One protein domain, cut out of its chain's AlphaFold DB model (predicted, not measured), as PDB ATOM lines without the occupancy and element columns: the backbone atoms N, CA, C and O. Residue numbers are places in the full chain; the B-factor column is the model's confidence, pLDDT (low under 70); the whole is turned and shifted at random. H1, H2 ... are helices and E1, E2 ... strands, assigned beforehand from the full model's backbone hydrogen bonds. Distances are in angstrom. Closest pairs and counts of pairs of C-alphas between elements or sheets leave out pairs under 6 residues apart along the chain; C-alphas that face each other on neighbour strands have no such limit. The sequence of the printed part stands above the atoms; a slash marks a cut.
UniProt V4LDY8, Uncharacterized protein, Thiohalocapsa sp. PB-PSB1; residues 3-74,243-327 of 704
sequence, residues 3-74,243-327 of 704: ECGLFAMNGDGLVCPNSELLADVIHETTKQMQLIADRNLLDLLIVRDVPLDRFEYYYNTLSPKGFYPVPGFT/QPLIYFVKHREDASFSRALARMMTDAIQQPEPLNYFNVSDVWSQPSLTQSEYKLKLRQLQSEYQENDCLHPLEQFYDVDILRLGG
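Overview. This is residues 3 to 74 and 243 to 327 of the 704 residues of an uncharacterized protein of Thiohalocapsa sp. PB-PSB1 (UniProt V4LDY8). A small sheet of three strands is the core, between helices H1 and H2 over one face and H3 over the other, in three layers. H4 runs beside H3 at the E2 edge of the sheet, and H5 crosses H3 on its side away from the sheet. The printed part has 157 residues, with five named helices and three named strands in the order H1, E1, H2, E2, E3, H3, H4, H5; the sheet, E1 - E3 - E2, is antiparallel and the class is mostly helix. The whole is compact, with a radius of gyration of the C-alphas of 15.7 A and spans of 40 by 39 by 27 A.

Arrangement. In the sheet, E3, residues 245 to 251, is the inner strand between E1, residues 44 to 51, and E2, residues 68 to 71. N 47 and O 248 are 2.9 A apart and N 70 and O 247 are 2.8 A apart, both within hydrogen-bond range. The sheet is only just strongly twisted, its C-alphas up to 4.2 A off the best plane. H2, residues 52 to 65, is over E3 and E2 at a height over the sheet of 8.3 A. E1, H2 and E2 form a split strand-helix-strand unit, two strands running the same way with E3 between them, with a right-handed crossover. H1, residues 19 to 40, is on the same face, over E1, and touches H2 with residues 23 to 27 alone; the closest C-alphas, of Ala 23 and Thr 61, are 6.5 A apart. H3, residues 255 to 268, is on the opposite face, at a height of 7.2 A. H4, residues 291 to 302, only grazes the sheet and forms a helical hairpin with H3, at a shallow tilt of 2 degrees, opposite ways; the closest C-alphas, of Arg 259 and Gln 302, are 6.3 A apart. H5, residues 312 to 325, is not on the sheet and touches H3 about perpendicular, at 87 degrees; the closest C-alphas, of Ala 260 and Tyr 318, are 5.3 A apart. Each O i to N i+4 pair is within hydrogen-bond range in H3 and H4, against 16 of 18 in H1, 6 of 10 in H2 and 4 of 10 in H5, which has 9 of 11 O i to N i+3 pairs within range.

Along the chain. H1 spans 30.8 A from C-alpha 19 at (42.474, 52.363, -35.814), with a kink of 27 degrees near residue 26. E1 spans 20.7 A, E3 20.0 A, H3 20.1 A and H5 21.7 A, ending with C-alpha 325 at (38.067, 36.007, -3.926).

Size, cuts and confidence. The C-alphas of Pro 17 and Cys 310, the two farthest apart, are 47.0 A apart. Residues 75 to 242 are not printed, and C-alphas 74 and 243 are 5.6 A apart across the cut. The link from H3 to H4, 22 residues, is long. Residues 6 to 12 are under 70 in pLDDT; the mean of the printed part is 87.3.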
ATOM      1  N   GLU A   3      46.242  48.822 -17.054       73.31
ATOM      2  CA  GLU A   3      46.775  48.581 -15.709       73.31
ATOM      3  C   GLU A   3      46.747  47.099 -15.323       73.31
ATOM      4  O   GLU A   3      45.825  46.354 -15.672       73.31
ATOM      5  N   CYS A   4      47.773  46.680 -14.577       73.69
ATOM      6  CA  CYS A   4      47.863  45.374 -13.928       73.69
ATOM      7  C   CYS A   4      48.177  45.590 -12.445       73.69
ATOM      8  O   CYS A   4      49.174  46.235 -12.122       73.69
ATOM      9  N   GLY A   5      47.372  45.013 -11.554       72.44
ATOM     10  CA  GLY A   5      47.565  45.129 -10.108       72.44
ATOM     11  C   GLY A   5      46.523  46.022  -9.441       72.44
ATOM     12  O   GLY A   5      45.325  45.825  -9.625       72.44
ATOM     13  N   LEU A   6      46.969  46.960  -8.605       64.69
ATOM     14  CA  LEU A   6      46.075  47.838  -7.850       64.69
ATOM     15  C   LEU A   6      45.555  48.979  -8.726       64.69
ATOM     16  O   LEU A   6      46.321  49.588  -9.462       64.69
ATOM     17  N   PHE A   7      44.273  49.312  -8.567       66.44
ATOM     18  CA  PHE A   7      43.651  50.457  -9.234       66.44
ATOM     19  C   PHE A   7      44.397  51.766  -8.903       66.44
ATOM     20  O   PHE A   7      44.394  52.188  -7.735       66.44
ATOM     21  N   ALA A   8      45.006  52.400  -9.907       63.72
ATOM     22  CA  ALA A   8      45.730  53.666  -9.787       63.72
ATOM     23  C   ALA A   8      45.067  54.770 -10.632       63.72
ATOM     24  O   ALA A   8      44.293  54.498 -11.541       63.72
ATOM     25  N   MET A   9      45.346  56.039 -10.322       57.66
ATOM     26  CA  MET A   9      44.852  57.184 -11.105       57.66
ATOM     27  C   MET A   9      45.657  57.411 -12.386       57.66
ATOM     28  O   MET A   9      45.075  57.792 -13.399       57.66
ATOM     29  N   ASN A  10      46.949  57.082 -12.384       57.16
ATOM     30  CA  ASN A  10      47.821  57.195 -13.549       57.16
ATOM     31  C   ASN A  10      48.220  55.802 -14.035       57.16
ATOM     32  O   ASN A  10      48.699  54.984 -13.251       57.16
ATOM     33  N   GLY A  11      48.030  55.559 -15.330       62.56
ATOM     34  CA  GLY A  11      48.398  54.316 -15.996       62.56
ATOM     35  C   GLY A  11      49.046  54.601 -17.345       62.56
ATOM     36  O   GLY A  11      48.925  55.700 -17.890       62.56
ATOM     37  N   ASP A  12      49.716  53.602 -17.910       64.88
ATOM     38  CA  ASP A  12      50.380  53.772 -19.197       64.88
ATOM     39  C   ASP A  12      49.341  53.822 -20.330       64.88
ATOM     40  O   ASP A  12      48.496  52.933 -20.522       64.88
ATOM     41  N   GLY A  13      49.375  54.922 -21.079       70.75
ATOM     42  CA  GLY A  13      48.587  55.099 -22.288       70.75
ATOM     43  C   GLY A  13      49.275  54.439 -23.478       70.75
ATOM     44  O   GLY A  13      50.428  54.736 -23.775       70.75
ATOM     45  N   LEU A  14      48.555  53.586 -24.208       76.19
ATOM     46  CA  LEU A  14      48.972  53.149 -25.539       76.19
ATOM     47  C   LEU A  14      48.185  53.930 -26.587       76.19
ATOM     48  O   LEU A  14      46.958  53.852 -26.640       76.19
ATOM     49  N   VAL A  15      48.900  54.667 -27.432       78.56
ATOM     50  CA  VAL A  15      48.316  55.337 -28.593       78.56
ATOM     51  C   VAL A  15      48.408  54.391 -29.784       78.56
ATOM     52  O   VAL A  15      49.492  53.918 -30.121       78.56
ATOM     53  N   CYS A  16      47.274  54.117 -30.431       82.50
ATOM     54  CA  CYS A  16      47.211  53.342 -31.666       82.50
ATOM     55  C   CYS A  16      46.976  54.302 -32.848       82.50
ATOM     56  O   CYS A  16      45.847  54.759 -33.028       82.50
ATOM     57  N   PRO A  17      48.007  54.634 -33.652       79.62
ATOM     58  CA  PRO A  17      47.874  55.631 -34.717       79.62
ATOM     59  C   PRO A  17      46.973  55.171 -35.868       79.62
ATOM     60  O   PRO A  17      46.403  55.997 -36.573       79.62
ATOM     61  N   ASN A  18      46.859  53.854 -36.071       86.62
ATOM     62  CA  ASN A  18      45.989  53.256 -37.076       86.62
ATOM     63  C   ASN A  18      44.871  52.465 -36.390       86.62
ATOM     64  O   ASN A  18      45.105  51.365 -35.890       86.62
ATOM     65  N   SER A  19      43.647  52.992 -36.429       82.06
ATOM     66  CA  SER A  19      42.474  52.363 -35.814       82.06
ATOM     67  C   SER A  19      42.147  50.970 -36.360       82.06
ATOM     68  O   SER A  19      41.505  50.194 -35.659       82.06
ATOM     69  N   GLU A  20      42.584  50.627 -37.576       87.44
ATOM     70  CA  GLU A  20      42.396  49.282 -38.139       87.44
ATOM     71  C   GLU A  20      43.191  48.217 -37.368       87.44
ATOM     72  O   GLU A  20      42.755  47.074 -37.276       87.44
ATOM     73  N   LEU A  21      44.317  48.602 -36.757       88.94
ATOM     74  CA  LEU A  21      45.177  47.711 -35.971       88.94
ATOM     75  C   LEU A  21      44.766  47.628 -34.499       88.94
ATOM     76  O   LEU A  21      45.374  46.882 -33.733       88.94
ATOM     77  N   LEU A  22      43.760  48.391 -34.066       85.88
ATOM     78  CA  LEU A  22      43.415  48.498 -32.651       85.88
ATOM     79  C   LEU A  22      43.011  47.139 -32.049       85.88
ATOM     80  O   LEU A  22      43.367  46.857 -30.907       85.88
ATOM     81  N   ALA A  23      42.358  46.262 -32.815       87.19
ATOM     82  CA  ALA A  23      41.974  44.926 -32.359       87.19
ATOM     83  C   ALA A  23      43.205  44.042 -32.113       87.19
ATOM     84  O   ALA A  23      43.278  43.355 -31.093       87.19
ATOM     85  N   ASP A  24      44.196  44.112 -33.007       90.31
ATOM     86  CA  ASP A  24      45.468  43.398 -32.873       90.31
ATOM     87  C   ASP A  24      46.290  43.950 -31.702       90.31
ATOM     88  O   ASP A  24      46.854  43.184 -30.919       90.31
ATOM     89  N   VAL A  25      46.298  45.276 -31.516       90.06
ATOM     90  CA  VAL A  25      46.949  45.930 -30.371       90.06
ATOM     91  C   VAL A  25      46.293  45.507 -29.060       90.06
ATOM     92  O   VAL A  25      47.000  45.129 -28.127       90.06
ATOM     93  N   ILE A  26      44.958  45.506 -28.974       89.50
ATOM     94  CA  ILE A  26      44.235  45.013 -27.793       89.50
ATOM     95  C   ILE A  26      44.553  43.531 -27.563       89.50
ATOM     96  O   ILE A  26      44.791  43.118 -26.425       89.50
ATOM     97  N   HIS A  27      44.592  42.721 -28.622       90.38
ATOM     98  CA  HIS A  27      44.924  41.305 -28.519       90.38
ATOM     99  C   HIS A  27      46.313  41.089 -27.913       90.38
ATOM    100  O   HIS A  27      46.428  40.374 -26.917       90.38
ATOM    101  N   GLU A  28      47.350  41.698 -28.486       92.56
ATOM    102  CA  GLU A  28      48.714  41.500 -27.999       92.56
ATOM    103  C   GLU A  28      48.895  42.125 -26.614       92.56
ATOM    104  O   GLU A  28      49.509  41.516 -25.742       92.56
ATOM    105  N   THR A  29      48.280  43.280 -26.350       90.50
ATOM    106  CA  THR A  29      48.427  43.927 -25.044       90.50
ATOM    107  C   THR A  29      47.767  43.124 -23.929       90.50
ATOM    108  O   THR A  29      48.404  42.872 -22.914       90.50
ATOM    109  N   THR A  30      46.533  42.645 -24.118       91.75
ATOM    110  CA  THR A  30      45.856  41.807 -23.106       91.75
ATOM    111  C   THR A  30      46.619  40.512 -22.819       91.75
ATOM    112  O   THR A  30      46.644  40.048 -21.680       91.75
ATOM    113  N   LYS A  31      47.302  39.953 -23.822       92.75
ATOM    114  CA  LYS A  31      48.202  38.811 -23.649       92.75
ATOM    115  C   LYS A  31      49.442  39.171 -22.823       92.75
ATOM    116  O   LYS A  31      49.792  38.418 -21.919       92.75
ATOM    117  N   GLN A  32      50.087  40.308 -23.089       92.19
ATOM    118  CA  GLN A  32      51.233  40.761 -22.288       92.19
ATOM    119  C   GLN A  32      50.830  41.112 -20.848       92.19
ATOM    120  O   GLN A  32      51.537  40.741 -19.914       92.19
ATOM    121  N   MET A  33      49.667  41.741 -20.651       91.19
ATOM    122  CA  MET A  33      49.096  41.985 -19.321       91.19
ATOM    123  C   MET A  33      48.915  40.684 -18.541       91.19
ATOM    124  O   MET A  33      49.309  40.615 -17.384       91.19
ATOM    125  N   GLN A  34      48.371  39.640 -19.179       92.31
ATOM    126  CA  GLN A  34      48.217  38.330 -18.547       92.31
ATOM    127  C   GLN A  34      49.573  37.755 -18.115       92.31
ATOM    128  O   GLN A  34      49.709  37.327 -16.979       92.31
ATOM    129  N   LEU A  35      50.603  37.825 -18.966       93.06
ATOM    130  CA  LEU A  35      51.948  37.353 -18.608       93.06
ATOM    131  C   LEU A  35      52.548  38.122 -17.420       93.06
ATOM    132  O   LEU A  35      53.198  37.525 -16.560       93.06
ATOM    133  N   ILE A  36      52.341  39.440 -17.361       91.31
ATOM    134  CA  ILE A  36      52.773  40.273 -16.230       91.31
ATOM    135  C   ILE A  36      51.994  39.893 -14.968       91.31
ATOM    136  O   ILE A  36      52.605  39.746 -13.908       91.31
ATOM    137  N   ALA A  37      50.680  39.708 -15.080       90.81
ATOM    138  CA  ALA A  37      49.816  39.322 -13.974       90.81
ATOM    139  C   ALA A  37      50.194  37.943 -13.417       90.81
ATOM    140  O   ALA A  37      50.359  37.797 -12.209       90.81
ATOM    141  N   ASP A  38      50.435  36.961 -14.283       91.00
ATOM    142  CA  ASP A  38      50.868  35.616 -13.902       91.00
ATOM    143  C   ASP A  38      52.231  35.646 -13.203       91.00
ATOM    144  O   ASP A  38      52.411  35.023 -12.157       91.00
ATOM    145  N   ARG A  39      53.186  36.421 -13.737       93.00
ATOM    146  CA  ARG A  39      54.543  36.533 -13.182       93.00
ATOM    147  C   ARG A  39      54.584  37.220 -11.817       93.00
ATOM    148  O   ARG A  39      55.440  36.875 -11.004       93.00
ATOM    149  N   ASN A  40      53.728  38.213 -11.599       90.12
ATOM    150  CA  ASN A  40      53.742  39.048 -10.395       90.12
ATOM    151  C   ASN A  40      52.593  38.732  -9.426       90.12
ATOM    152  O   ASN A  40      52.450  39.437  -8.434       90.12
ATOM    153  N   LEU A  41      51.799  37.689  -9.703       88.69
ATOM    154  CA  LEU A  41      50.629  37.294  -8.912       88.69
ATOM    155  C   LEU A  41      49.625  38.447  -8.732       88.69
ATOM    156  O   LEU A  41      49.188  38.739  -7.625       88.69
ATOM    157  N   LEU A  42      49.300  39.139  -9.829       89.12
ATOM    158  CA  LEU A  42      48.343  40.249  -9.826       89.12
ATOM    159  C   LEU A  42      46.956  39.729 -10.190       89.12
ATOM    160  O   LEU A  42      46.771  39.190 -11.276       89.12
ATOM    161  N   ASP A  43      45.973  39.934  -9.323       88.31
ATOM    162  CA  ASP A  43      44.642  39.347  -9.512       88.31
ATOM    163  C   ASP A  43      43.760  40.121 -10.494       88.31
ATOM    164  O   ASP A  43      42.859  39.545 -11.100       88.31
ATOM    165  N   LEU A  44      44.033  41.413 -10.689       90.00
ATOM    166  CA  LEU A  44      43.179  42.333 -11.434       90.00
ATOM    167  C   LEU A  44      43.886  42.899 -12.674       90.00
ATOM    168  O   LEU A  44      44.963  43.497 -12.593       90.00
ATOM    169  N   LEU A  45      43.232  42.734 -13.823       92.56
ATOM    170  CA  LEU A  45      43.601  43.334 -15.102       92.56
ATOM    171  C   LEU A  45      42.521  44.339 -15.505       92.56
ATOM    172  O   LEU A  45      41.336  43.993 -15.508       92.56
ATOM    173  N   ILE A  46      42.920  45.558 -15.883       91.56
ATOM    174  CA  ILE A  46      41.980  46.631 -16.237       91.56
ATOM    175  C   ILE A  46      42.377  47.294 -17.557       91.56
ATOM    176  O   ILE A  46      43.516  47.728 -17.745       91.56
ATOM    177  N   VAL A  47      41.398  47.444 -18.451       91.75
ATOM    178  CA  VAL A  47      41.444  48.393 -19.572       91.75
ATOM    179  C   VAL A  47      40.478  49.525 -19.248       91.75
ATOM    180  O   VAL A  47      39.271  49.310 -19.172       91.75
ATOM    181  N   ARG A  48      41.005  50.726 -19.016       89.38
ATOM    182  CA  ARG A  48      40.250  51.867 -18.476       89.38
ATOM    183  C   ARG A  48      40.101  53.012 -19.471       89.38
ATOM    184  O   ARG A  48      40.840  53.109 -20.457       89.38
ATOM    185  N   ASP A  49      39.183  53.905 -19.118       88.12
ATOM    186  CA  ASP A  49      38.850  55.149 -19.810       88.12
ATOM    187  C   ASP A  49      38.347  54.936 -21.243       88.12
ATOM    188  O   ASP A  49      38.688  55.687 -22.156       88.12
ATOM    189  N   VAL A  50      37.526  53.899 -21.451       90.75
ATOM    190  CA  VAL A  50      36.848  53.673 -22.731       90.75
ATOM    191  C   VAL A  50      35.617  54.584 -22.805       90.75
ATOM    192  O   VAL A  50      34.704  54.428 -21.992       90.75
ATOM    193  N   PRO A  51      35.541  55.526 -23.757       88.69
ATOM    194  CA  PRO A  51      34.357  56.360 -23.916       88.69
ATOM    195  C   PRO A  51      33.184  55.545 -24.490       88.69
ATOM    196  O   PRO A  51      33.380  54.568 -25.218       88.69
ATOM    197  N   LEU A  52      31.947  55.935 -24.158       89.62
ATOM    198  CA  LEU A  52      30.738  55.177 -24.533       89.62
ATOM    199  C   LEU A  52      30.557  55.005 -26.046       89.62
ATOM    200  O   LEU A  52      30.072  53.966 -26.484       89.62
ATOM    201  N   ASP A  53      30.981  55.978 -26.845       86.94
ATOM    202  CA  ASP A  53      30.920  55.929 -28.311       86.94
ATOM    203  C   ASP A  53      31.861  54.870 -28.922       86.94
ATOM    204  O   ASP A  53      31.680  54.450 -30.063       86.94
ATOM    205  N   ARG A  54      32.848  54.394 -28.153       88.50
ATOM    206  CA  ARG A  54      33.735  53.279 -28.512       88.50
ATOM    207  C   ARG A  54      33.346  51.965 -27.837       88.50
ATOM    208  O   ARG A  54      34.009  50.955 -28.076       88.50
ATOM    209  N   PHE A  55      32.286  51.946 -27.028       91.31
ATOM    210  CA  PHE A  55      31.915  50.792 -26.211       91.31
ATOM    211  C   PHE A  55      31.783  49.500 -27.021       91.31
ATOM    212  O   PHE A  55      32.431  48.518 -26.680       91.31
ATOM    213  N   GLU A  56      30.986  49.498 -28.094       91.06
ATOM    214  CA  GLU A  56      30.697  48.284 -28.875       91.06
ATOM    215  C   GLU A  56      31.971  47.644 -29.429       91.06
ATOM    216  O   GLU A  56      32.142  46.428 -29.378       91.06
ATOM    217  N   TYR A  57      32.906  48.472 -29.894       90.81
ATOM    218  CA  TYR A  57      34.185  48.005 -30.409       90.81
ATOM    219  C   TYR A  57      35.010  47.296 -29.326       90.81
ATOM    220  O   TYR A  57      35.473  46.168 -29.519       90.81
ATOM    221  N   TYR A  58      35.174  47.946 -28.170       93.00
ATOM    222  CA  TYR A  58      35.940  47.382 -27.059       93.00
ATOM    223  C   TYR A  58      35.240  46.162 -26.468       93.00
ATOM    224  O   TYR A  58      35.898  45.156 -26.226       93.00
ATOM    225  N   TYR A  59      33.918  46.203 -26.318       93.25
ATOM    226  CA  TYR A  59      33.118  45.089 -25.825       93.25
ATOM    227  C   TYR A  59      33.277  43.851 -26.709       93.25
ATOM    228  O   TYR A  59      33.642  42.789 -26.208       93.25
ATOM    229  N   ASN A  60      33.125  43.995 -28.028       92.44
ATOM    230  CA  ASN A  60      33.273  42.887 -28.975       92.44
ATOM    231  C   ASN A  60      34.702  42.315 -29.014       92.44
ATOM    232  O   ASN A  60      34.885  41.148 -29.355       92.44
ATOM    233  N   THR A  61      35.712  43.109 -28.648       93.00
ATOM    234  CA  THR A  61      37.123  42.686 -28.647       93.00
ATOM    235  C   THR A  61      37.560  42.078 -27.306       93.00
ATOM    236  O   THR A  61      38.334  41.119 -27.274       93.00
ATOM    237  N   LEU A  62      37.081  42.634 -26.191       94.38
ATOM    238  CA  LEU A  62      37.508  42.299 -24.830       94.38
ATOM    239  C   LEU A  62      36.617  41.245 -24.162       94.38
ATOM    240  O   LEU A  62      37.145  40.381 -23.462       94.38
ATOM    241  N   SER A  63      35.303  41.261 -24.401       92.88
ATOM    242  CA  SER A  63      34.368  40.302 -23.788       92.88
ATOM    243  C   SER A  63      34.724  38.837 -24.099       92.88
ATOM    244  O   SER A  63      34.862  38.053 -23.156       92.88
ATOM    245  N   PRO A  64      35.066  38.453 -25.353       92.38
ATOM    246  CA  PRO A  64      35.520  37.088 -25.657       92.38
ATOM    247  C   PRO A  64      36.809  36.662 -24.932       92.38
ATOM    248  O   PRO A  64      37.156  35.484 -24.927       92.38
ATOM    249  N   LYS A  65      37.545  37.612 -24.342       91.62
ATOM    250  CA  LYS A  65      38.778  37.380 -23.575       91.62
ATOM    251  C   LYS A  65      38.534  37.313 -22.060       91.62
ATOM    252  O   LYS A  65      39.500  37.222 -21.300       91.62
ATOM    253  N   GLY A  66      37.271  37.359 -21.626       92.38
ATOM    254  CA  GLY A  66      36.858  37.261 -20.223       92.38
ATOM    255  C   GLY A  66      36.867  38.587 -19.460       92.38
ATOM    256  O   GLY A  66      36.877  38.568 -18.230       92.38
ATOM    257  N   PHE A  67      36.905  39.719 -20.169       95.06
ATOM    258  CA  PHE A  67      36.753  41.040 -19.565       95.06
ATOM    259  C   PHE A  67      35.283  41.447 -19.498       95.06
ATOM    260  O   PHE A  67      34.553  41.310 -20.478       95.06
ATOM    261  N   TYR A  68      34.882  42.043 -18.381       95.31
ATOM    262  CA  TYR A  68      33.525  42.530 -18.163       95.31
ATOM    263  C   TYR A  68      33.499  44.051 -18.021       95.31
ATOM    264  O   TYR A  68      34.396  44.614 -17.387       95.31
ATOM    265  N   PRO A  69      32.500  44.731 -18.607       96.44
ATOM    266  CA  PRO A  69      32.408  46.179 -18.533       96.44
ATOM    267  C   PRO A  69      31.899  46.623 -17.157       96.44
ATOM    268  O   PRO A  69      30.989  46.010 -16.602       96.44
ATOM    269  N   VAL A  70      32.445  47.712 -16.628       95.88
ATOM    270  CA  VAL A  70      32.040  48.367 -15.375       95.88
ATOM    271  C   VAL A  70      32.020  49.887 -15.564       95.88
ATOM    272  O   VAL A  70      32.685  50.391 -16.477       95.88
ATOM    273  N   PRO A  71      31.293  50.644 -14.721       94.88
ATOM    274  CA  PRO A  71      31.402  52.093 -14.683       94.88
ATOM    275  C   PRO A  71      32.848  52.498 -14.420       94.88
ATOM    276  O   PRO A  71      33.476  52.008 -13.487       94.88
ATOM    277  N   GLY A  72      33.370  53.404 -15.228       91.69
ATOM    278  CA  GLY A  72      34.574  54.152 -14.917       91.69
ATOM    279  C   GLY A  72      34.258  55.430 -14.151       91.69
ATOM    280  O   GLY A  72      33.106  55.874 -14.099       91.69
ATOM    281  N   PHE A  73      35.278  56.059 -13.573       89.31
ATOM    282  CA  PHE A  73      35.112  57.394 -13.011       89.31
ATOM    283  C   PHE A  73      34.781  58.383 -14.124       89.31
ATOM    284  O   PHE A  73      35.514  58.526 -15.100       89.31
ATOM    285  N   THR A  74      33.647  59.061 -13.991       90.94
ATOM    286  CA  THR A  74      33.148  59.977 -15.013       90.94
ATOM    287  C   THR A  74      34.069  61.181 -15.141       90.94
ATOM    288  O   THR A  74      34.356  61.854 -14.145       90.94
ATOM    289  N   GLN A 243      31.148  63.086 -18.984       91.25
ATOM    290  CA  GLN A 243      31.502  62.019 -19.905       91.25
ATOM    291  C   GLN A 243      31.588  60.702 -19.137       91.25
ATOM    292  O   GLN A 243      32.581  60.480 -18.431       91.25
ATOM    293  N   PRO A 244      30.574  59.823 -19.241       92.50
ATOM    294  CA  PRO A 244      30.698  58.477 -18.713       92.50
ATOM    295  C   PRO A 244      31.858  57.759 -19.406       92.50
ATOM    296  O   PRO A 244      32.076  57.894 -20.613       92.50
ATOM    297  N   LEU A 245      32.611  57.004 -18.617       92.75
ATOM    298  CA  LEU A 245      33.708  56.162 -19.073       92.75
ATOM    299  C   LEU A 245      33.409  54.735 -18.641       92.75
ATOM    300  O   LEU A 245      32.767  54.528 -17.620       92.75
ATOM    301  N   ILE A 246      33.867  53.759 -19.412       94.56
ATOM    302  CA  ILE A 246      33.725  52.334 -19.119       94.56
ATOM    303  C   ILE A 246      35.109  51.766 -18.868       94.56
ATOM    304  O   ILE A 246      36.053  52.040 -19.617       94.56
ATOM    305  N   TYR A 247      35.227  50.963 -17.817       94.62
ATOM    306  CA  TYR A 247      36.385  50.102 -17.621       94.62
ATOM    307  C   TYR A 247      36.008  48.675 -17.985       94.62
ATOM    308  O   TYR A 247      34.855  48.275 -17.883       94.62
ATOM    309  N   PHE A 248      36.990  47.902 -18.414       95.31
ATOM    310  CA  PHE A 248      36.867  46.477 -18.652       95.31
ATOM    311  C   PHE A 248      37.790  45.769 -17.682       95.31
ATOM    312  O   PHE A 248      38.997  46.018 -17.695       95.31
ATOM    313  N   VAL A 249      37.228  44.896 -16.853       94.56
ATOM    314  CA  VAL A 249      37.961  44.230 -15.774       94.56
ATOM    315  C   VAL A 249      37.956  42.724 -15.946       94.56
ATOM    316  O   VAL A 249      36.987  42.146 -16.440       94.56
ATOM    317  N   LYS A 250      39.055  42.092 -15.551       94.19
ATOM    318  CA  LYS A 250      39.233  40.646 -15.610       94.19
ATOM    319  C   LYS A 250      40.030  40.175 -14.395       94.19
ATOM    320  O   LYS A 250      41.039  40.790 -14.053       94.19
ATOM    321  N   HIS A 251      39.598  39.066 -13.800       93.50
ATOM    322  CA  HIS A 251      40.405  38.319 -12.848       93.50
ATOM    323  C   HIS A 251      41.428  37.445 -13.584       93.50
ATOM    324  O   HIS A 251      41.113  36.827 -14.607       93.50
ATOM    325  N   ARG A 252      42.651  37.370 -13.057       90.31
ATOM    326  CA  ARG A 252      43.779  36.656 -13.674       90.31
ATOM    327  C   ARG A 252      43.474  35.197 -14.023       90.31
ATOM    328  O   ARG A 252      43.818  34.771 -15.123       90.31
ATOM    329  N   GLU A 253      42.849  34.454 -13.110       82.75
ATOM    330  CA  GLU A 253      42.746  32.985 -13.194       82.75
ATOM    331  C   GLU A 253      41.327  32.457 -13.458       82.75
ATOM    332  O   GLU A 253      41.176  31.404 -14.074       82.75
ATOM    333  N   ASP A 254      40.281  33.174 -13.029       81.44
ATOM    334  CA  ASP A 254      38.921  32.622 -12.918       81.44
ATOM    335  C   ASP A 254      37.871  33.575 -13.503       81.44
ATOM    336  O   ASP A 254      37.718  34.718 -13.068       81.44
ATOM    337  N   ALA A 255      37.117  33.091 -14.491       79.81
ATOM    338  CA  ALA A 255      36.070  33.862 -15.152       79.81
ATOM    339  C   ALA A 255      34.888  34.214 -14.226       79.81
ATOM    340  O   ALA A 255      34.239  35.240 -14.439       79.81
ATOM    341  N   SER A 256      34.603  33.398 -13.206       80.00
ATOM    342  CA  SER A 256      33.582  33.701 -12.194       80.00
ATOM    343  C   SER A 256      33.989  34.912 -11.350       80.00
ATOM    344  O   SER A 256      33.199  35.841 -11.173       80.00
ATOM    345  N   PHE A 257      35.265  35.000 -10.962       89.38
ATOM    346  CA  PHE A 257      35.794  36.152 -10.232       89.38
ATOM    347  C   PHE A 257      35.842  37.420 -11.083       89.38
ATOM    348  O   PHE A 257      35.607  38.502 -10.549       89.38
ATOM    349  N   SER A 258      36.049  37.322 -12.402       91.62
ATOM    350  CA  SER A 258      35.919  38.489 -13.289       91.62
ATOM    351  C   SER A 258      34.530  39.129 -13.191       91.62
ATOM    352  O   SER A 258      34.421  40.354 -13.137       91.62
ATOM    353  N   ARG A 259      33.467  38.315 -13.134       89.62
ATOM    354  CA  ARG A 259      32.087  38.801 -12.978       89.62
ATOM    355  C   ARG A 259      31.832  39.376 -11.592       89.62
ATOM    356  O   ARG A 259      31.253  40.455 -11.488       89.62
ATOM    357  N   ALA A 260      32.291  38.689 -10.547       89.50
ATOM    358  CA  ALA A 260      32.160  39.156  -9.169       89.50
ATOM    359  C   ALA A 260      32.843  40.522  -8.967       89.50
ATOM    360  O   ALA A 260      32.220  41.458  -8.467       89.50
ATOM    361  N   LEU A 261      34.079  40.670  -9.460       90.00
ATOM    362  CA  LEU A 261      34.806  41.944  -9.492       90.00
ATOM    363  C   LEU A 261      34.028  43.017 -10.251       90.00
ATOM    364  O   LEU A 261      33.908  44.145  -9.775       90.00
ATOM    365  N   ALA A 262      33.485  42.669 -11.419       92.62
ATOM    366  CA  ALA A 262      32.748  43.617 -12.235       92.62
ATOM    367  C   ALA A 262      31.501  44.154 -11.519       92.62
ATOM    368  O   ALA A 262      31.262  45.361 -11.522       92.62
ATOM    369  N   ARG A 263      30.741  43.279 -10.852       90.75
ATOM    370  CA  ARG A 263      29.574  43.669 -10.047       90.75
ATOM    371  C   ARG A 263      29.959  44.540  -8.863       90.75
ATOM    372  O   ARG A 263      29.411  45.629  -8.710       90.75
ATOM    373  N   MET A 264      30.961  44.108  -8.099       89.81
ATOM    374  CA  MET A 264      31.477  44.851  -6.952       89.81
ATOM    375  C   MET A 264      31.897  46.276  -7.347       89.81
ATOM    376  O   MET A 264      31.519  47.244  -6.691       89.81
ATOM    377  N   MET A 265      32.633  46.427  -8.454       90.75
ATOM    378  CA  MET A 265      33.046  47.741  -8.958       90.75
ATOM    379  C   MET A 265      31.866  48.569  -9.472       90.75
ATOM    380  O   MET A 265      31.805  49.768  -9.198       90.75
ATOM    381  N   THR A 266      30.903  47.953 -10.168       93.62
ATOM    382  CA  THR A 266      29.664  48.633 -10.577       93.62
ATOM    383  C   THR A 266      28.922  49.220  -9.388       93.62
ATOM    384  O   THR A 266      28.410  50.337  -9.478       93.62
ATOM    385  N   ASP A 267      28.883  48.516  -8.265       89.44
ATOM    386  CA  ASP A 267      28.163  48.971  -7.081       89.44
ATOM    387  C   ASP A 267      28.938  50.067  -6.346       89.44
ATOM    388  O   ASP A 267      28.360  51.115  -6.035       89.44
ATOM    389  N   ALA A 268      30.252  49.890  -6.193       88.44
ATOM    390  CA  ALA A 268      31.131  50.817  -5.486       88.44
ATOM    391  C   ALA A 268      31.305  52.175  -6.193       88.44
ATOM    392  O   ALA A 268      31.319  53.216  -5.536       88.44
ATOM    393  N   ILE A 269      31.426  52.196  -7.525       88.81
ATOM    394  CA  ILE A 269      31.748  53.424  -8.265       88.81
ATOM    395  C   ILE A 269      30.501  54.309  -8.383       88.81
ATOM    396  O   ILE A 269      29.535  53.979  -9.074       88.81
ATOM    397  N   GLN A 270      30.512  55.455  -7.705       89.56
ATOM    398  CA  GLN A 270      29.464  56.472  -7.823       89.56
ATOM    399  C   GLN A 270      29.639  57.291  -9.108       89.56
ATOM    400  O   GLN A 270      30.745  57.443  -9.626       89.56
ATOM    401  N   GLN A 271      28.534  57.803  -9.638       91.50
ATOM    402  CA  GLN A 271      28.473  58.574 -10.873       91.50
ATOM    403  C   GLN A 271      27.792  59.924 -10.602       91.50
ATOM    404  O   GLN A 271      26.822  59.994  -9.844       91.50
ATOM    405  N   PRO A 272      28.264  61.022 -11.209       90.44
ATOM    406  CA  PRO A 272      27.547  62.283 -11.184       90.44
ATOM    407  C   PRO A 272      26.279  62.188 -12.032       90.44
ATOM    408  O   PRO A 272      26.225  61.476 -13.032       90.44
ATOM    409  N   GLU A 273      25.276  62.988 -11.680       87.94
ATOM    410  CA  GLU A 273      24.040  63.066 -12.457       87.94
ATOM    411  C   GLU A 273      23.821  64.463 -13.057       87.94
ATOM    412  O   GLU A 273      23.997  65.462 -12.345       87.94
ATOM    413  N   PRO A 274      23.389  64.576 -14.326       90.00
ATOM    414  CA  PRO A 274      23.228  63.490 -15.301       90.00
ATOM    415  C   PRO A 274      24.547  63.120 -16.003       90.00
ATOM    416  O   PRO A 274      25.441  63.953 -16.114       90.00
ATOM    417  N   LEU A 275      24.625  61.909 -16.554       89.62
ATOM    418  CA  LEU A 275      25.660  61.504 -17.512       89.62
ATOM    419  C   LEU A 275      25.197  61.907 -18.912       89.62
ATOM    420  O   LEU A 275      24.148  61.437 -19.343       89.62
ATOM    421  N   ASN A 276      25.913  62.794 -19.607       87.50
ATOM    422  CA  ASN A 276      25.344  63.500 -20.768       87.50
ATOM    423  C   ASN A 276      26.346  63.918 -21.858       87.50
ATOM    424  O   ASN A 276      26.018  64.768 -22.683       87.50
ATOM    425  N   TYR A 277      27.556  63.355 -21.864       84.06
ATOM    426  CA  TYR A 277      28.564  63.637 -22.891       84.06
ATOM    427  C   TYR A 277      28.982  62.358 -23.622       84.06
ATOM    428  O   TYR A 277      29.980  61.724 -23.275       84.06
ATOM    429  N   PHE A 278      28.169  61.936 -24.592       82.56
ATOM    430  CA  PHE A 278      28.428  60.784 -25.456       82.56
ATOM    431  C   PHE A 278      27.512  60.797 -26.690       82.56
ATOM    432  O   PHE A 278      26.446  61.414 -26.684       82.56
ATOM    433  N   ASN A 279      27.919  60.083 -27.740       80.44
ATOM    434  CA  ASN A 279      27.099  59.877 -28.932       80.44
ATOM    435  C   ASN A 279      26.082  58.752 -28.704       80.44
ATOM    436  O   ASN A 279      26.424  57.700 -28.163       80.44
ATOM    437  N   VAL A 280      24.842  58.968 -29.143       79.12
ATOM    438  CA  VAL A 280      23.764  57.973 -29.054       79.12
ATOM    439  C   VAL A 280      24.057  56.804 -30.005       79.12
ATOM    440  O   VAL A 280      24.336  57.026 -31.182       79.12
ATOM    441  N   SER A 281      23.971  55.571 -29.500       78.50
ATOM    442  CA  SER A 281      24.084  54.324 -30.281       78.50
ATOM    443  C   SER A 281      22.921  53.373 -29.969       78.50
ATOM    444  O   SER A 281      22.102  53.670 -29.096       78.50
ATOM    445  N   ASP A 282      22.845  52.221 -30.644       76.38
ATOM    446  CA  ASP A 282      21.818  51.203 -30.364       76.38
ATOM    447  C   ASP A 282      21.886  50.719 -28.904       76.38
ATOM    448  O   ASP A 282      20.861  50.576 -28.232       76.38
ATOM    449  N   VAL A 283      23.101  50.546 -28.371       78.62
ATOM    450  CA  VAL A 283      23.329  50.206 -26.957       78.62
ATOM    451  C   VAL A 283      23.029  51.402 -26.041       78.62
ATOM    452  O   VAL A 283      22.415  51.253 -24.977       78.62
ATOM    453  N   TRP A 284      23.410  52.614 -26.453       86.81
ATOM    454  CA  TRP A 284      23.284  53.852 -25.671       86.81
ATOM    455  C   TRP A 284      22.235  54.794 -26.264       86.81
ATOM    456  O   TRP A 284      22.535  55.900 -26.691       86.81
ATOM    457  N   SER A 285      20.982  54.344 -26.270       79.12
ATOM    458  CA  SER A 285      19.868  54.974 -26.996       79.12
ATOM    459  C   SER A 285      19.352  56.321 -26.464       79.12
ATOM    460  O   SER A 285      18.469  56.918 -27.078       79.12
ATOM    461  N   GLN A 286      19.860  56.813 -25.333       84.00
ATOM    462  CA  GLN A 286      19.391  58.049 -24.701       84.00
ATOM    463  C   GLN A 286      20.508  59.100 -24.673       84.00
ATOM    464  O   GLN A 286      21.638  58.738 -24.375       84.00
ATOM    465  N   PRO A 287      20.218  60.395 -24.906       82.94
ATOM    466  CA  PRO A 287      21.227  61.466 -24.889       82.94
ATOM    467  C   PRO A 287      21.719  61.831 -23.477       82.94
ATOM    468  O   PRO A 287      22.627  62.641 -23.317       82.94
ATOM    469  N   SER A 288      21.082  61.283 -22.443       89.50
ATOM    470  CA  SER A 288      21.433  61.468 -21.040       89.50
ATOM    471  C   SER A 288      21.011  60.226 -20.262       89.50
ATOM    472  O   SER A 288      19.977  59.647 -20.580       89.50
ATOM    473  N   LEU A 289      21.771  59.850 -19.235       89.75
ATOM    474  CA  LEU A 289      21.476  58.719 -18.350       89.75
ATOM    475  C   LEU A 289      21.582  59.138 -16.880       89.75
ATOM    476  O   LEU A 289      22.444  59.938 -16.503       89.75
ATOM    477  N   THR A 290      20.718  58.569 -16.045       93.12
ATOM    478  CA  THR A 290      20.907  58.542 -14.587       93.12
ATOM    479  C   THR A 290      21.956  57.499 -14.197       93.12
ATOM    480  O   THR A 290      22.279  56.599 -14.981       93.12
ATOM    481  N   GLN A 291      22.467  57.567 -12.961       93.19
ATOM    482  CA  GLN A 291      23.380  56.538 -12.452       93.19
ATOM    483  C   GLN A 291      22.729  55.148 -12.500       93.19
ATOM    484  O   GLN A 291      23.364  54.173 -12.904       93.19
ATOM    485  N   SER A 292      21.461  55.055 -12.097       92.81
ATOM    486  CA  SER A 292      20.725  53.791 -12.026       92.81
ATOM    487  C   SER A 292      20.545  53.149 -13.399       92.81
ATOM    488  O   SER A 292      20.797  51.957 -13.548       92.81
ATOM    489  N   GLU A 293      20.166  53.928 -14.417       92.25
ATOM    490  CA  GLU A 293      20.020  53.427 -15.791       92.25
ATOM    491  C   GLU A 293      21.360  52.958 -16.364       92.25
ATOM    492  O   GLU A 293      21.434  51.902 -16.997       92.25
ATOM    493  N   TYR A 294      22.430  53.716 -16.108       92.50
ATOM    494  CA  TYR A 294      23.769  53.371 -16.569       92.50
ATOM    495  C   TYR A 294      24.283  52.070 -15.933       92.50
ATOM    496  O   TYR A 294      24.695  51.151 -16.645       92.50
ATOM    497  N   LYS A 295      24.181  51.943 -14.602       93.56
ATOM    498  CA  LYS A 295      24.571  50.722 -13.879       93.56
ATOM    499  C   LYS A 295      23.712  49.519 -14.273       93.56
ATOM    500  O   LYS A 295      24.249  48.423 -14.414       93.56
ATOM    501  N   LEU A 296      22.406  49.702 -14.491       91.75
ATOM    502  CA  LEU A 296      21.507  48.619 -14.902       91.75
ATOM    503  C   LEU A 296      21.910  48.024 -16.259       91.75
ATOM    504  O   LEU A 296      22.008  46.804 -16.375       91.75
ATOM    505  N   LYS A 297      22.213  48.868 -17.256       91.00
ATOM    506  CA  LYS A 297      22.695  48.402 -18.567       91.00
ATOM    507  C   LYS A 297      23.982  47.588 -18.450       91.00
ATOM    508  O   LYS A 297      24.113  46.547 -19.084       91.00
ATOM    509  N   LEU A 298      24.921  48.034 -17.617       93.06
ATOM    510  CA  LEU A 298      26.173  47.311 -17.397       93.06
ATOM    511  C   LEU A 298      25.951  45.977 -16.681       93.06
ATOM    512  O   LEU A 298      26.519  44.976 -17.102       93.06
ATOM    513  N   ARG A 299      25.068  45.915 -15.675       90.94
ATOM    514  CA  ARG A 299      24.718  44.650 -15.004       90.94
ATOM    515  C   ARG A 299      24.122  43.627 -15.968       90.94
ATOM    516  O   ARG A 299      24.488  42.460 -15.900       90.94
ATOM    517  N   GLN A 300      23.275  44.051 -16.906       89.62
ATOM    518  CA  GLN A 300      22.716  43.156 -17.932       89.62
ATOM    519  C   GLN A 300      23.799  42.528 -18.822       89.62
ATOM    520  O   GLN A 300      23.668  41.376 -19.221       89.62
ATOM    521  N   LEU A 301      24.884  43.257 -19.089       90.62
ATOM    522  CA  LEU A 301      26.043  42.770 -19.847       90.62
ATOM    523  C   LEU A 301      26.983  41.877 -19.017       90.62
ATOM    524  O   LEU A 301      27.874  41.237 -19.570       90.62
ATOM    525  N   GLN A 302      26.814  41.860 -17.693       90.75
ATOM    526  CA  GLN A 302      27.582  41.032 -16.759       90.75
ATOM    527  C   GLN A 302      26.874  39.709 -16.425       90.75
ATOM    528  O   GLN A 302      27.528  38.776 -15.959       90.75
ATOM    529  N   SER A 303      25.556  39.633 -16.637       87.38
ATOM    530  CA  SER A 303      24.731  38.464 -16.320       87.38
ATOM    531  C   SER A 303      24.827  37.365 -17.379       87.38
ATOM    532  O   SER A 303      24.850  37.630 -18.580       87.38
ATOM    533  N   GLU A 304      24.833  36.116 -16.923       87.00
ATOM    534  CA  GLU A 304      24.739  34.910 -17.747       87.00
ATOM    535  C   GLU A 304      23.274  34.508 -17.969       87.00
ATOM    536  O   GLU A 304      22.883  34.170 -19.087       87.00
ATOM    537  N   TYR A 305      22.447  34.629 -16.930       88.75
ATOM    538  CA  TYR A 305      21.032  34.279 -16.935       88.75
ATOM    539  C   TYR A 305      20.145  35.527 -17.021       88.75
ATOM    540  O   TYR A 305      20.248  36.459 -16.216       88.75
ATOM    541  N   GLN A 306      19.236  35.535 -17.995       86.12
ATOM    542  CA  GLN A 306      18.258  36.612 -18.195       86.12
ATOM    543  C   GLN A 306      17.189  36.611 -17.092       86.12
ATOM    544  O   GLN A 306      16.945  35.579 -16.482       86.12
ATOM    545  N   GLU A 307      16.504  37.736 -16.858       85.50
ATOM    546  CA  GLU A 307      15.502  37.867 -15.775       85.50
ATOM    547  C   GLU A 307      14.346  36.852 -15.849       85.50
ATOM    548  O   GLU A 307      13.747  36.507 -14.834       85.50
ATOM    549  N   ASN A 308      14.018  36.366 -17.047       89.75
ATOM    550  CA  ASN A 308      12.980  35.361 -17.270       89.75
ATOM    551  C   ASN A 308      13.493  33.910 -17.195       89.75
ATOM    552  O   ASN A 308      12.711  32.983 -17.422       89.75
ATOM    553  N   ASP A 309      14.776  33.704 -16.901       92.38
ATOM    554  CA  ASP A 309      15.375  32.391 -16.689       92.38
ATOM    555  C   ASP A 309      15.106  31.915 -15.251       92.38
ATOM    556  O   ASP A 309      15.268  32.665 -14.287       92.38
ATOM    557  N   CYS A 310      14.709  30.652 -15.068       91.94
ATOM    558  CA  CYS A 310      14.490  30.100 -13.729       91.94
ATOM    559  C   CYS A 310      15.782  30.004 -12.899       91.94
ATOM    560  O   CYS A 310      15.706  29.890 -11.676       91.94
ATOM    561  N   LEU A 311      16.948  30.078 -13.552       93.06
ATOM    562  CA  LEU A 311      18.271  30.146 -12.942       93.06
ATOM    563  C   LEU A 311      18.769  31.581 -12.725       93.06
ATOM    564  O   LEU A 311      19.838  31.756 -12.148       93.06
ATOM    565  N   HIS A 312      17.993  32.611 -13.081       88.94
ATOM    566  CA  HIS A 312      18.331  34.005 -12.777       88.94
ATOM    567  C   HIS A 312      18.695  34.273 -11.304       88.94
ATOM    568  O   HIS A 312      19.599  35.077 -11.068       88.94
ATOM    569  N   PRO A 313      18.105  33.594 -10.292       87.62
ATOM    570  CA  PRO A 313      18.548  33.744  -8.906       87.62
ATOM    571  C   PRO A 313      20.040  33.442  -8.673       87.62
ATOM    572  O   PRO A 313      20.603  33.948  -7.707       87.62
ATOM    573  N   LEU A 314      20.710  32.683  -9.552       85.94
ATOM    574  CA  LEU A 314      22.162  32.464  -9.485       85.94
ATOM    575  C   LEU A 314      22.961  33.759  -9.669       85.94
ATOM    576  O   LEU A 314      24.074  33.860  -9.163       85.94
ATOM    577  N   GLU A 315      22.399  34.781 -10.318       84.12
ATOM    578  CA  GLU A 315      23.063  36.079 -10.450       84.12
ATOM    579  C   GLU A 315      23.204  36.810  -9.108       84.12
ATOM    580  O   GLU A 315      24.078  37.661  -8.945       84.12
ATOM    581  N   GLN A 316      22.405  36.437  -8.110       79.75
ATOM    582  CA  GLN A 316      22.530  36.947  -6.745       79.75
ATOM    583  C   GLN A 316      23.646  36.236  -5.960       79.75
ATOM    584  O   GLN A 316      23.999  36.671  -4.873       79.75
ATOM    585  N   PHE A 317      24.250  35.173  -6.506       80.69
ATOM    586  CA  PHE A 317      25.292  34.390  -5.832       80.69
ATOM    587  C   PHE A 317      26.692  35.037  -5.878       80.69
ATOM    588  O   PHE A 317      27.649  34.477  -5.347       80.69
ATOM    589  N   TYR A 318      26.828  36.226  -6.477       82.31
ATOM    590  CA  TYR A 318      28.118  36.910  -6.623       82.31
ATOM    591  C   TYR A 318      28.760  37.289  -5.272       82.31
ATOM    592  O   TYR A 318      29.986  37.319  -5.185       82.31
ATOM    593  N   ASP A 319      27.971  37.504  -4.211       81.94
ATOM    594  CA  ASP A 319      28.489  37.764  -2.856       81.94
ATOM    595  C   ASP A 319      29.375  36.608  -2.363       81.94
ATOM    596  O   ASP A 319      30.423  36.818  -1.751       81.94
ATOM    597  N   VAL A 320      29.008  35.364  -2.689       84.25
ATOM    598  CA  VAL A 320      29.800  34.179  -2.334       84.25
ATOM    599  C   VAL A 320      31.115  34.141  -3.109       84.25
ATOM    600  O   VAL A 320      32.147  33.765  -2.551       84.25
ATOM    601  N   ASP A 321      31.106  34.553  -4.374       85.62
ATOM    602  CA  ASP A 321      32.323  34.636  -5.178       85.62
ATOM    603  C   ASP A 321      33.252  35.753  -4.687       85.62
ATOM    604  O   ASP A 321      34.465  35.555  -4.666       85.62
ATOM    605  N   ILE A 322      32.711  36.868  -4.181       86.25
ATOM    606  CA  ILE A 322      33.497  37.899  -3.481       86.25
ATOM    607  C   ILE A 322      34.136  37.321  -2.211       86.25
ATOM    608  O   ILE A 322      35.325  37.534  -1.972       86.25
ATOM    609  N   LEU A 323      33.396  36.542  -1.413       86.12
ATOM    610  CA  LEU A 323      33.962  35.876  -0.233       86.12
ATOM    611  C   LEU A 323      35.083  34.896  -0.601       86.12
ATOM    612  O   LEU A 323      36.071  34.796   0.127       86.12
ATOM    613  N   ARG A 324      34.951  34.167  -1.714       86.12
ATOM    614  CA  ARG A 324      36.005  33.268  -2.217       86.12
ATOM    615  C   ARG A 324      37.226  34.052  -2.677       86.12
ATOM    616  O   ARG A 324      38.331  33.708  -2.269       86.12
ATOM    617  N   LEU A 325      37.015  35.112  -3.454       84.56
ATOM    618  CA  LEU A 325      38.067  36.007  -3.926       84.56
ATOM    619  C   LEU A 325      38.844  36.626  -2.754       84.56
ATOM    620  O   LEU A 325      40.067  36.679  -2.783       84.56
ATOM    621  N   GLY A 326      38.144  37.033  -1.692       83.31
ATOM    622  CA  GLY A 326      38.755  37.559  -0.469       83.31
ATOM    623  C   GLY A 326      39.373  36.501   0.453       83.31
ATOM    624  O   GLY A 326      39.892  36.855   1.507       83.31
ATOM    625  N   GLY A 327      39.295  35.207   0.119       82.88
ATOM    626  CA  GLY A 327      39.798  34.119   0.968       82.88
ATOM    627  C   GLY A 327      39.004  33.900   2.267       82.88
ATOM    628  O   GLY A 327      39.500  33.258   3.192       82.88
TER     629      GLY A 327